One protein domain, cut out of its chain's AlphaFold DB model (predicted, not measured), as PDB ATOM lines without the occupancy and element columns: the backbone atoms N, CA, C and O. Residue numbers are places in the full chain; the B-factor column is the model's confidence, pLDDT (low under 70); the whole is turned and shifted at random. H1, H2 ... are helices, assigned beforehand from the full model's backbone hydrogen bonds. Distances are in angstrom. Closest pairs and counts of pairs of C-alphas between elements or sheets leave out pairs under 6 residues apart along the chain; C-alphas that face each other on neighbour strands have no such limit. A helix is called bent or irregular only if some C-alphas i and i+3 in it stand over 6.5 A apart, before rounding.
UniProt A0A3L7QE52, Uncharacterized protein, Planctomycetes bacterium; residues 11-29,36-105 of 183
ATOM      1  N   ALA A  11     109.241 136.041 103.132       94.12
ATOM      2  CA  ALA A  11     110.159 136.915 103.859       94.12
ATOM      3  C   ALA A  11     111.225 136.113 104.628       94.12
ATOM      4  O   ALA A  11     112.409 136.437 104.547       94.12
ATOM      5  N   VAL A  12     110.836 135.029 105.308       96.00
ATOM      6  CA  VAL A  12     111.779 134.124 105.992       96.00
ATOM      7  C   VAL A  12     112.704 133.435 104.990       96.00
ATOM      8  O   VAL A  12     113.910 133.383 105.217       96.00
ATOM      9  N   LEU A  13     112.178 132.964 103.856       96.12
ATOM     10  CA  LEU A  13     113.001 132.390 102.785       96.12
ATOM     11  C   LEU A  13     113.993 133.416 102.228       96.12
ATOM     12  O   LEU A  13     115.161 133.097 102.021       96.12
ATOM     13  N   THR A  14     113.560 134.663 102.048       93.31
ATOM     14  CA  THR A  14     114.435 135.761 101.622       93.31
ATOM     15  C   THR A  14     115.559 135.983 102.633       93.31
ATOM     16  O   THR A  14     116.726 136.032 102.246       93.31
ATOM     17  N   ALA A  15     115.235 136.051 103.928       91.06
ATOM     18  CA  ALA A  15     116.227 136.175 104.992       91.06
ATOM     19  C   ALA A  15     117.203 134.987 105.014       91.06
ATOM     20  O   ALA A  15     118.402 135.187 105.191       91.06
ATOM     21  N   PHE A  16     116.716 133.767 104.771       94.44
ATOM     22  CA  PHE A  16     117.556 132.576 104.662       94.44
ATOM     23  C   PHE A  16     118.555 132.686 103.502       94.44
ATOM     24  O   PHE A  16     119.756 132.550 103.733       94.44
ATOM     25  N   PHE A  17     118.094 132.988 102.282       94.31
ATOM     26  CA  PHE A  17     118.972 133.113 101.111       94.31
ATOM     27  C   PHE A  17     120.027 134.211 101.287       94.31
ATOM     28  O   PHE A  17     121.199 133.993 100.986       94.31
ATOM     29  N   TRP A  18     119.642 135.365 101.837       89.31
ATOM     30  CA  TRP A  18     120.587 136.438 102.153       89.31
ATOM     31  C   TRP A  18     121.528 136.096 103.314       89.31
ATOM     32  O   TRP A  18     122.689 136.506 103.304       89.31
ATOM     33  N   GLY A  19     121.074 135.307 104.288       86.69
ATOM     34  CA  GLY A  19     121.909 134.814 105.381       86.69
ATOM     35  C   GLY A  19     123.015 133.877 104.892       86.69
ATOM     36  O   GLY A  19     124.178 134.046 105.262       86.69
ATOM     37  N   VAL A  20     122.689 132.928 104.006       89.62
ATOM     38  CA  VAL A  20     123.677 131.986 103.439       89.62
ATOM     39  C   VAL A  20     124.499 132.578 102.287       89.62
ATOM     40  O   VAL A  20     125.550 132.035 101.938       89.62
ATOM     41  N   TYR A  21     124.079 133.719 101.729       88.44
ATOM     42  CA  TYR A  21     124.815 134.439 100.687       88.44
ATOM     43  C   TYR A  21     126.224 134.846 101.141       88.44
ATOM     44  O   TYR A  21     127.174 134.715 100.373       88.44
ATOM     45  N   GLY A  22     126.396 135.302 102.388       83.62
ATOM     46  CA  GLY A  22     127.707 135.710 102.905       83.62
ATOM     47  C   GLY A  22     128.763 134.598 102.870       83.62
ATOM     48  O   GLY A  22     129.815 134.795 102.257       83.62
ATOM     49  N   PRO A  23     128.495 133.424 103.469       84.81
ATOM     50  CA  PRO A  23     129.354 132.246 103.350       84.81
ATOM     51  C   PRO A  23     129.608 131.808 101.900       84.81
ATOM     52  O   PRO A  23     130.758 131.566 101.531       84.81
ATOM     53  N   ALA A  24     128.573 131.768 101.054       89.94
ATOM     54  CA  ALA A  24     128.725 131.417  99.640       89.94
ATOM     55  C   ALA A  24     129.661 132.392  98.900       89.94
ATOM     56  O   ALA A  24     130.539 131.972  98.144       89.94
ATOM     57  N   LEU A  25     129.535 133.694  99.173       87.06
ATOM     58  CA  LEU A  25     130.425 134.721  98.638       87.06
ATOM     59  C   LEU A  25     131.851 134.581  99.176       87.06
ATOM     60  O   LEU A  25     132.801 134.839  98.440       87.06
ATOM     61  N   GLY A  26     132.010 134.179 100.438       84.19
ATOM     62  CA  GLY A  26     133.305 133.841 101.026       84.19
ATOM     63  C   GLY A  26     134.027 132.759 100.224       84.19
ATOM     64  O   GLY A  26     135.181 132.954  99.854       84.19
ATOM     65  N   ASN A  27     133.318 131.684  99.864       88.00
ATOM     66  CA  ASN A  27     133.862 130.586  99.055       88.00
ATOM     67  C   ASN A  27     134.217 131.003  97.620       88.00
ATOM     68  O   ASN A  27     135.150 130.464  97.034       88.00
ATOM     69  N   ALA A  28     133.493 131.962  97.038       89.06
ATOM     70  CA  ALA A  28     133.777 132.450  95.688       89.06
ATOM     71  C   ALA A  28     135.031 133.347  95.614       89.06
ATOM     72  O   ALA A  28     135.547 133.628  94.527       89.06
ATOM     73  N   ARG A  29     135.527 133.848  96.752       87.12
ATOM     74  CA  ARG A  29     136.701 134.728  96.803       87.12
ATOM     75  C   ARG A  29     137.995 133.922  96.791       87.12
ATOM     76  O   ARG A  29     138.085 132.848  97.371       87.12
ATOM     77  N   SER A  36     140.544 138.956  91.361       90.31
ATOM     78  CA  SER A  36     139.925 140.077  92.059       90.31
ATOM     79  C   SER A  36     138.526 139.712  92.561       90.31
ATOM     80  O   SER A  36     137.830 138.866  91.994       90.31
ATOM     81  N   ASN A  37     138.054 140.427  93.583       87.62
ATOM     82  CA  ASN A  37     136.682 140.281  94.084       87.62
ATOM     83  C   ASN A  37     135.613 140.655  93.036       87.62
ATOM     84  O   ASN A  37     134.439 140.342  93.231       87.62
ATOM     85  N   PHE A  38     136.012 141.258  91.909       91.25
ATOM     86  CA  PHE A  38     135.113 141.546  90.798       91.25
ATOM     87  C   PHE A  38     134.771 140.317  89.951       91.25
ATOM     88  O   PHE A  38     133.732 140.315  89.298       91.25
ATOM     89  N   LYS A  39     135.585 139.251  89.976       93.38
ATOM     90  CA  LYS A  39     135.268 138.014  89.242       93.38
ATOM     91  C   LYS A  39     134.005 137.331  89.806       93.38
ATOM     92  O   LYS A  39     133.099 137.062  89.021       93.38
ATOM     93  N   PRO A  40     133.851 137.156  91.138       92.69
ATOM     94  CA  PRO A  40     132.567 136.781  91.736       92.69
ATOM     95  C   PRO A  40     131.462 137.816  91.511       92.69
ATOM     96  O   PRO A  40     130.340 137.434  91.200       92.69
ATOM     97  N   TYR A  41     131.764 139.117  91.623       93.00
ATOM     98  CA  TYR A  41     130.779 140.186  91.399       93.00
ATOM     99  C   TYR A  41     130.139 140.123  90.005       93.00
ATOM    100  O   TYR A  41     128.922 140.239  89.879       93.00
ATOM    101  N   LEU A  42     130.936 139.858  88.966       95.06
ATOM    102  CA  LEU A  42     130.433 139.657  87.610       95.06
ATOM    103  C   LEU A  42     129.423 138.504  87.558       95.06
ATOM    104  O   LEU A  42     128.353 138.650  86.974       95.06
ATOM    105  N   PHE A  43     129.731 137.375  88.201       95.31
ATOM    106  CA  PHE A  43     128.845 136.209  88.210       95.31
ATOM    107  C   PHE A  43     127.584 136.407  89.064       95.31
ATOM    108  O   PHE A  43     126.547 135.830  88.749       95.31
ATOM    109  N   ILE A  44     127.627 137.273  90.082       93.88
ATOM    110  CA  ILE A  44     126.416 137.754  90.768       93.88
ATOM    111  C   ILE A  44     125.532 138.522  89.779       93.88
ATOM    112  O   ILE A  44     124.332 138.269  89.713       93.88
ATOM    113  N   GLY A  45     126.120 139.402  88.963       94.31
ATOM    114  CA  GLY A  45     125.404 140.104  87.894       94.31
ATOM    115  C   GLY A  45     124.785 139.151  86.865       94.31
ATOM    116  O   GLY A  45     123.618 139.301  86.510       94.31
ATOM    117  N   VAL A  46     125.524 138.119  86.442       96.38
ATOM    118  CA  VAL A  46     124.995 137.061  85.562       96.38
ATOM    119  C   VAL A  46     123.823 136.335  86.224       96.38
ATOM    120  O   VAL A  46     122.788 136.147  85.590       96.38
ATOM    121  N   ALA A  47     123.938 135.970  87.502       95.31
ATOM    122  CA  ALA A  47     122.847 135.342  88.238       95.31
ATOM    123  C   ALA A  47     121.610 136.256  88.316       95.31
ATOM    124  O   ALA A  47     120.492 135.777  88.139       95.31
ATOM    125  N   TYR A  48     121.790 137.564  88.520       93.06
ATOM    126  CA  TYR A  48     120.688 138.533  88.514       93.06
ATOM    127  C   TYR A  48     120.007 138.613  87.148       93.06
ATOM    128  O   TYR A  48     118.783 138.676  87.092       93.06
ATOM    129  N   LEU A  49     120.770 138.555  86.052       94.19
ATOM    130  CA  LEU A  49     120.204 138.498  84.707       94.19
ATOM    131  C   LEU A  49     119.393 137.213  84.508       94.19
ATOM    132  O   LEU A  49     118.245 137.276  84.081       94.19
ATOM    133  N   VAL A  50     119.958 136.056  84.862       96.44
ATOM    134  CA  VAL A  50     119.291 134.753  84.723       96.44
ATOM    135  C   VAL A  50     117.989 134.728  85.518       96.44
ATOM    136  O   VAL A  50     116.923 134.510  84.950       96.44
ATOM    137  N   TRP A  51     118.040 134.986  86.822       95.00
ATOM    138  CA  TRP A  51     116.860 134.861  87.678       95.00
ATOM    139  C   TRP A  51     115.875 136.017  87.503       95.00
ATOM    140  O   TRP A  51     114.667 135.788  87.500       95.00
ATOM    141  N   GLY A  52     116.369 137.237  87.306       94.12
ATOM    142  CA  GLY A  52     115.532 138.412  87.087       94.12
ATOM    143  C   GLY A  52     114.799 138.364  85.750       94.12
ATOM    144  O   GLY A  52     113.591 138.578  85.712       94.12
ATOM    145  N   VAL A  53     115.497 138.029  84.659       95.50
ATOM    146  CA  VAL A  53     114.889 137.997  83.320       95.50
ATOM    147  C   VAL A  53     114.137 136.697  83.092       95.50
ATOM    148  O   VAL A  53     112.948 136.738  82.791       95.50
ATOM    149  N   ILE A  54     114.786 135.539  83.246       96.44
ATOM    150  CA  ILE A  54     114.146 134.251  82.939       96.44
ATOM    151  C   ILE A  54     113.090 133.936  83.996       96.44
ATOM    152  O   ILE A  54     111.937 133.686  83.653       96.44
ATOM    153  N   GLY A  55     113.456 134.002  85.280       95.62
ATOM    154  CA  GLY A  55     112.520 133.749  86.378       95.62
ATOM    155  C   GLY A  55     111.343 134.726  86.375       95.62
ATOM    156  O   GLY A  55     110.194 134.292  86.447       95.62
ATOM    157  N   GLY A  56     111.612 136.024  86.198       94.38
ATOM    158  CA  GLY A  56     110.573 137.050  86.073       94.38
ATOM    159  C   GLY A  56     109.634 136.805  84.889       94.38
ATOM    160  O   GLY A  56     108.418 136.829  85.057       94.38
ATOM    161  N   SER A  57     110.178 136.468  83.715       96.06
ATOM    162  CA  SER A  57     109.369 136.177  82.523       96.06
ATOM    163  C   SER A  57     108.482 134.945  82.706       96.06
ATOM    164  O   SER A  57     107.311 134.950  82.326       96.06
ATOM    165  N   LEU A  58     109.009 133.879  83.315       96.88
ATOM    166  CA  LEU A  58     108.224 132.679  83.613       96.88
ATOM    167  C   LEU A  58     107.108 132.971  84.623       96.88
ATOM    168  O   LEU A  58     105.992 132.485  84.442       96.88
ATOM    169  N   ALA A  59     107.384 133.789  85.643       95.50
ATOM    170  CA  ALA A  59     106.380 134.214  86.613       95.50
ATOM    171  C   ALA A  59     105.273 135.051  85.955       95.50
ATOM    172  O   ALA A  59     104.099 134.736  86.138       95.50
ATOM    173  N   MET A  60     105.625 136.035  85.118       96.50
ATOM    174  CA  MET A  60     104.653 136.817  84.339       96.50
ATOM    175  C   MET A  60     103.751 135.909  83.502       96.50
ATOM    176  O   MET A  60     102.527 136.010  83.574       96.50
ATOM    177  N   LYS A  61     104.346 134.955  82.773       95.75
ATOM    178  CA  LYS A  61     103.592 133.978  81.979       95.75
ATOM    179  C   LYS A  61     102.660 133.130  82.851       95.75
ATOM    180  O   LYS A  61     101.507 132.931  82.483       95.75
ATOM    181  N   GLY A  62     103.142 132.640  83.993       96.38
ATOM    182  CA  GLY A  62     102.346 131.843  84.931       96.38
ATOM    183  C   GLY A  62     101.190 132.619  85.571       96.38
ATOM    184  O   GLY A  62     100.168 132.027  85.901       96.38
ATOM    185  N   MET A  63     101.332 133.939  85.705       94.69
ATOM    186  CA  MET A  63     100.302 134.841  86.230       94.69
ATOM    187  C   MET A  63      99.369 135.397  85.141       94.69
ATOM    188  O   MET A  63      98.444 136.139  85.463       94.69
ATOM    189  N   GLY A  64      99.579 135.034  83.869       94.44
ATOM    190  CA  GLY A  64      98.772 135.508  82.743       94.44
ATOM    191  C   GLY A  64      99.008 136.976  82.373       94.44
ATOM    192  O   GLY A  64      98.123 137.602  81.793       94.44
ATOM    193  N   ASP A  65     100.172 137.534  82.717       93.81
ATOM    194  CA  ASP A  65     100.516 138.927  82.430       93.81
ATOM    195  C   ASP A  65     101.041 139.114  80.993       93.81
ATOM    196  O   ASP A  65     101.523 138.185  80.339       93.81
ATOM    197  N   SER A  66     100.957 140.343  80.489       92.81
ATOM    198  CA  SER A  66     101.477 140.724  79.179       92.81
ATOM    199  C   SER A  66     102.960 141.092  79.248       92.81
ATOM    200  O   SER A  66     103.404 141.737  80.191       92.81
ATOM    201  N   PHE A  67     103.709 140.813  78.182       92.88
ATOM    202  CA  PHE A  67     105.089 141.295  78.018       92.88
ATOM    203  C   PHE A  67     105.175 142.715  77.430       92.88
ATOM    204  O   PHE A  67     106.212 143.111  76.897       92.88
ATOM    205  N   SER A  68     104.087 143.488  77.491       93.69
ATOM    206  CA  SER A  68     104.105 144.891  77.081       93.69
ATOM    207  C   SER A  68     104.604 145.757  78.229       93.69
ATOM    208  O   SER A  68     104.066 145.691  79.331       93.69
ATOM    209  N   PHE A  69     105.591 146.605  77.954       93.75
ATOM    210  CA  PHE A  69     106.168 147.550  78.915       93.75
ATOM    211  C   PHE A  69     105.973 149.016  78.491       93.75
ATOM    212  O   PHE A  69     106.634 149.911  79.017       93.75
ATOM    213  N   ALA A  70     105.079 149.267  77.533       92.50
ATOM    214  CA  ALA A  70     104.747 150.601  77.038       92.50
ATOM    215  C   ALA A  70     103.505 151.186  77.738       92.50
ATOM    216  O   ALA A  70     102.796 150.493  78.474       92.50
ATOM    217  N   ASP A  71     103.247 152.474  77.504       93.69
ATOM    218  CA  ASP A  71     102.050 153.192  77.953       93.69
ATOM    219  C   ASP A  71     101.777 153.026  79.459       93.69
ATOM    220  O   ASP A  71     102.611 153.354  80.306       93.69
ATOM    221  N   ARG A  72     100.615 152.461  79.811       93.44
ATOM    222  CA  ARG A  72     100.204 152.184  81.193       93.44
ATOM    223  C   ARG A  72     101.119 151.196  81.929       93.44
ATOM    224  O   ARG A  72     101.093 151.168  83.154       93.44
ATOM    225  N   HIS A  73     101.919 150.398  81.216       93.56
ATOM    226  CA  HIS A  73     102.876 149.456  81.811       93.56
ATOM    227  C   HIS A  73     104.285 150.053  81.952       93.56
ATOM    228  O   HIS A  73     105.137 149.465  82.618       93.56
ATOM    229  N   PHE A  74     104.538 151.247  81.402       95.12
ATOM    230  CA  PHE A  74     105.834 151.920  81.515       95.12
ATOM    231  C   PHE A  74     106.328 152.112  82.962       95.12
ATOM    232  O   PHE A  74     107.529 151.951  83.201       95.12
ATOM    233  N   PRO A  75     105.465 152.380  83.968       96.38
ATOM    234  CA  PRO A  75     105.906 152.432  85.359       96.38
ATOM    235  C   PRO A  75     106.565 151.135  85.847       96.38
ATOM    236  O   PRO A  75     107.508 151.218  86.631       96.38
ATOM    237  N   ALA A  76     106.130 149.963  85.367       94.25
ATOM    238  CA  ALA A  76     106.734 148.684  85.739       94.25
ATOM    239  C   ALA A  76     108.185 148.592  85.244       94.25
ATOM    240  O   ALA A  76     109.076 148.236  86.014       94.25
ATOM    241  N   ALA A  77     108.446 149.008  84.001       94.56
ATOM    242  CA  ALA A  77     109.801 149.071  83.458       94.56
ATOM    243  C   ALA A  77     110.653 150.141  84.153       94.56
ATOM    244  O   ALA A  77     111.766 149.855  84.590       94.56
ATOM    245  N   LYS A  78     110.125 151.360  84.311       96.31
ATOM    246  CA  LYS A  78     110.850 152.482  84.925       96.31
ATOM    247  C   LYS A  78     111.253 152.184  86.370       96.31
ATOM    248  O   LYS A  78     112.424 152.320  86.723       96.31
ATOM    249  N   TRP A  79     110.296 151.800  87.214       96.25
ATOM    250  CA  TRP A  79     110.563 151.543  88.630       96.25
ATOM    251  C   TRP A  79     111.265 150.208  88.845       96.25
ATOM    252  O   TRP A  79     112.128 150.134  89.717       96.25
ATOM    253  N   GLY A  80     110.976 149.194  88.024       95.12
ATOM    254  CA  GLY A  80     111.712 147.931  88.031       95.12
ATOM    255  C   GLY A  80     113.196 148.135  87.718       95.12
ATOM    256  O   GLY A  80     114.051 147.659  88.463       95.12
ATOM    257  N   PHE A  81     113.516 148.917  86.682       95.56
ATOM    258  CA  PHE A  81     114.898 149.247  86.325       95.56
ATOM    259  C   PHE A  81     115.602 150.075  87.406       95.56
ATOM    260  O   PHE A  81     116.744 149.780  87.764       95.56
ATOM    261  N   LEU A  82     114.928 151.087  87.966       96.88
ATOM    262  CA  LEU A  82     115.500 151.893  89.045       96.88
ATOM    263  C   LEU A  82     115.763 151.050  90.301       96.88
ATOM    264  O   LEU A  82     116.853 151.121  90.867       96.88
ATOM    265  N   ALA A  83     114.807 150.213  90.710       95.19
ATOM    266  CA  ALA A  83     114.968 149.308  91.843       95.19
ATOM    267  C   ALA A  83     116.104 148.299  91.608       95.19
ATOM    268  O   ALA A  83     116.951 148.104  92.482       95.19
ATOM    269  N   GLY A  84     116.177 147.715  90.407       94.06
ATOM    270  CA  GLY A  84     117.267 146.823  90.006       94.06
ATOM    271  C   GLY A  84     118.632 147.512  90.037       94.06
ATOM    272  O   GLY A  84     119.601 146.943  90.537       94.06
ATOM    273  N   SER A  85     118.695 148.769  89.590       95.44
ATOM    274  CA  SER A  85     119.911 149.587  89.630       95.44
ATOM    275  C   SER A  85     120.368 149.850  91.066       95.44
ATOM    276  O   SER A  85     121.543 149.662  91.376       95.44
ATOM    277  N   LEU A  86     119.448 150.209  91.971       95.19
ATOM    278  CA  LEU A  86     119.749 150.371  93.400       95.19
ATOM    279  C   LEU A  86     120.290 149.071  94.015       95.19
ATOM    280  O   LEU A  86     121.269 149.106  94.758       95.19
ATOM    281  N   GLY A  87     119.713 147.920  93.655       92.31
ATOM    282  CA  GLY A  87     120.218 146.608  94.064       92.31
ATOM    283  C   GLY A  87     121.624 146.305  93.526       92.31
ATOM    284  O   GLY A  87     122.481 145.830  94.272       92.31
ATOM    285  N   ALA A  88     121.893 146.618  92.256       93.06
ATOM    286  CA  ALA A  88     123.198 146.410  91.625       93.06
ATOM    287  C   ALA A  88     124.297 147.300  92.235       93.06
ATOM    288  O   ALA A  88     125.399 146.818  92.520       93.06
ATOM    289  N   PHE A  89     123.987 148.574  92.503       94.81
ATOM    290  CA  PHE A  89     124.882 149.472  93.234       94.81
ATOM    291  C   PHE A  89     125.085 149.016  94.682       94.81
ATOM    292  O   PHE A  89     126.212 149.046  95.172       94.81
ATOM    293  N   GLY A  90     124.041 148.518  95.349       92.56
ATOM    294  CA  GLY A  90     124.157 147.898  96.671       92.56
ATOM    295  C   GLY A  90     125.100 146.689  96.678       92.56
ATOM    296  O   GLY A  90     125.942 146.562  97.563       92.56
ATOM    297  N   ALA A  91     125.035 145.822  95.663       91.31
ATOM    298  CA  ALA A  91     125.956 144.691  95.528       91.31
ATOM    299  C   ALA A  91     127.411 145.141  95.271       91.31
ATOM    300  O   ALA A  91     128.357 144.517  95.764       91.31
ATOM    301  N   LEU A  92     127.602 146.240  94.533       93.06
ATOM    302  CA  LEU A  92     128.919 146.839  94.301       93.06
ATOM    303  C   LEU A  92     129.519 147.374  95.608       93.06
ATOM    304  O   LEU A  92     130.647 147.029  95.963       93.06
ATOM    305  N   THR A  93     128.761 148.179  96.355       94.00
ATOM    306  CA  THR A  93     129.225 148.741  97.632       94.00
ATOM    307  C   THR A  93     129.431 147.654  98.681       94.00
ATOM    308  O   THR A  93     130.414 147.710  99.414       94.00
ATOM    309  N   LEU A  94     128.600 146.606  98.698       91.06
ATOM    310  CA  LEU A  94     128.815 145.416  99.522       91.06
ATOM    311  C   LEU A  94     130.133 144.709  99.174       91.06
ATOM    312  O   LEU A  94     130.873 144.290 100.067       91.06
ATOM    313  N   THR A  95     130.462 144.601  97.885       89.75
ATOM    314  CA  THR A  95     131.732 144.017  97.437       89.75
ATOM    315  C   THR A  95     132.908 144.794  98.020       89.75
ATOM    316  O   THR A  95     133.764 144.187  98.674       89.75
ATOM    317  N   PHE A  96     132.900 146.124  97.887       92.06
ATOM    318  CA  PHE A  96     133.905 147.000  98.493       92.06
ATOM    319  C   PHE A  96     133.919 146.932 100.025       92.06
ATOM    320  O   PHE A  96     134.993 146.893 100.623       92.06
ATOM    321  N   ALA A  97     132.762 146.880 100.683       91.38
ATOM    322  CA  ALA A  97     132.676 146.812 102.138       91.38
ATOM    323  C   ALA A  97     133.365 145.553 102.674       91.38
ATOM    324  O   ALA A  97     134.232 145.635 103.542       91.38
ATOM    325  N   VAL A  98     133.065 144.387 102.097       87.44
ATOM    326  CA  VAL A  98     133.711 143.134 102.507       87.44
ATOM    327  C   VAL A  98     135.189 143.122 102.115       87.44
ATOM    328  O   VAL A  98     136.004 142.608 102.871       87.44
ATOM    329  N   MET A  99     135.579 143.701 100.973       86.88
ATOM    330  CA  MET A  99     137.001 143.862 100.624       86.88
ATOM    331  C   MET A  99     137.781 144.611 101.709       86.88
ATOM    332  O   MET A  99     138.821 144.131 102.159       86.88
ATOM    333  N   ASN A 100     137.253 145.751 102.150       89.19
ATOM    334  CA  ASN A 100     137.876 146.562 103.189       89.19
ATOM    335  C   ASN A 100     137.827 145.873 104.561       89.19
ATOM    336  O   ASN A 100     138.817 145.894 105.285       89.19
ATOM    337  N   ALA A 101     136.734 145.182 104.895       87.69
ATOM    338  CA  ALA A 101     136.632 144.409 106.134       87.69
ATOM    339  C   ALA A 101     137.642 143.246 106.190       87.69
ATOM    340  O   ALA A 101     138.260 142.986 107.220       87.69
ATOM    341  N   MET A 102     137.875 142.564 105.064       82.12
ATOM    342  CA  MET A 102     138.922 141.544 104.967       82.12
ATOM    343  C   MET A 102     140.321 142.150 105.133       82.12
ATOM    344  O   MET A 102     141.145 141.582 105.846       82.12
ATOM    345  N   ALA A 103     140.590 143.314 104.527       84.38
ATOM    346  CA  ALA A 103     141.858 144.028 104.703       84.38
ATOM    347  C   ALA A 103     142.084 144.468 106.164       84.38
ATOM    348  O   ALA A 103     143.204 144.387 106.664       84.38
ATOM    349  N   ALA A 104     141.013 144.845 106.866       84.81
ATOM    350  CA  ALA A 104     141.013 145.195 108.285       84.81
ATOM    351  C   ALA A 104     140.996 143.978 109.238       84.81
ATOM    352  O   ALA A 104     140.899 144.159 110.449       84.81
ATOM    353  N   LYS A 105     141.072 142.743 108.717       80.94
ATOM    354  CA  LYS A 105     140.991 141.483 109.487       80.94
ATOM    355  C   LYS A 105     139.700 141.313 110.312       80.94
ATOM    356  O   LYS A 105     139.666 140.481 111.212       80.94
TER     357      LYS A 105
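Overview. This is residues 11 to 29 and 36 to 105 of the 183 residues of an uncharacterized protein of Planctomycetes bacterium (UniProt A0A3L7QE52). Two long helices, H2 and H3, form a loose helical hairpin shaped like a narrow V, closest near the start of H2 and spread apart toward the link that joins them. A shorter helix, H1, comes near the start of H2 with its last residues and points away from there as a third, loosely held arm, so that its residues 11 to 21 stick out free. The printed part has 89 residues with three named helices, in the order H1, H2, H3, and no named strand; its class is all helix. The whole is loose, with a radius of gyration of the C-alphas of 16.1 A, and H3 runs along its longest axis; the C-alphas span 51 by 23 by 22 A.

Along the chain. H1 is residues 11 to 28, 25.4 A from first to last C-alpha, beginning at C-alpha 11 at (110.159, 136.915, 103.859). It has a kink of 31 degrees near residue 22, and is neither bent nor irregular, but only just: C-alphas 19 and 22 are 6.4 A apart. H2 is residues 38 to 62, 34.7 A long, beginning at C-alpha 38 at (135.113, 141.546, 90.798). H3, the longest helix, is residues 71 to 103, 48.8 A long, and ends at C-alpha 103 at (141.858, 144.028, 104.703). H3 is irregular, with C-alphas 72 and 75 lying 7.1 A apart.

Arrangement. H1 is close to H2 but not clearly touching it, with 2 pairs of C-alphas within 8 A. Their closest C-alphas, those of Ala 28 and Pro 40, are 6.0 A apart. The two run opposite ways at a shallow tilt of 31 degrees. H2 touches H3, with its residues 38 to 45 alone meeting residues 88 to 95 alone of H3. The closest C-alphas of the two are those of Tyr 41 and Thr 95, 7.2 A apart. H2 and H3 are a helical hairpin and run opposite ways at a shallow tilt of 28 degrees. H1 and H3 are apart. In H2 every O i to N i+4 pair is within hydrogen-bond range; in H1 12 of 14 are, and in H3 26 of 29.

Size, cuts and confidence. The outline is a rod, and the two C-alphas farthest apart, those of Asp 71 and Lys 105, are 51.5 A apart. Residues 58 to 64, 70 to 75 and 100 to 105 also stand free. Residues 30 to 35 are not printed, and C-alphas 29 and 36 are 7.8 A apart across the cut between H1 and H2. The link from H2 to H3, 8 residues, is short. The mean pLDDT of the printed part is 92.4, and no printed residue is under 70.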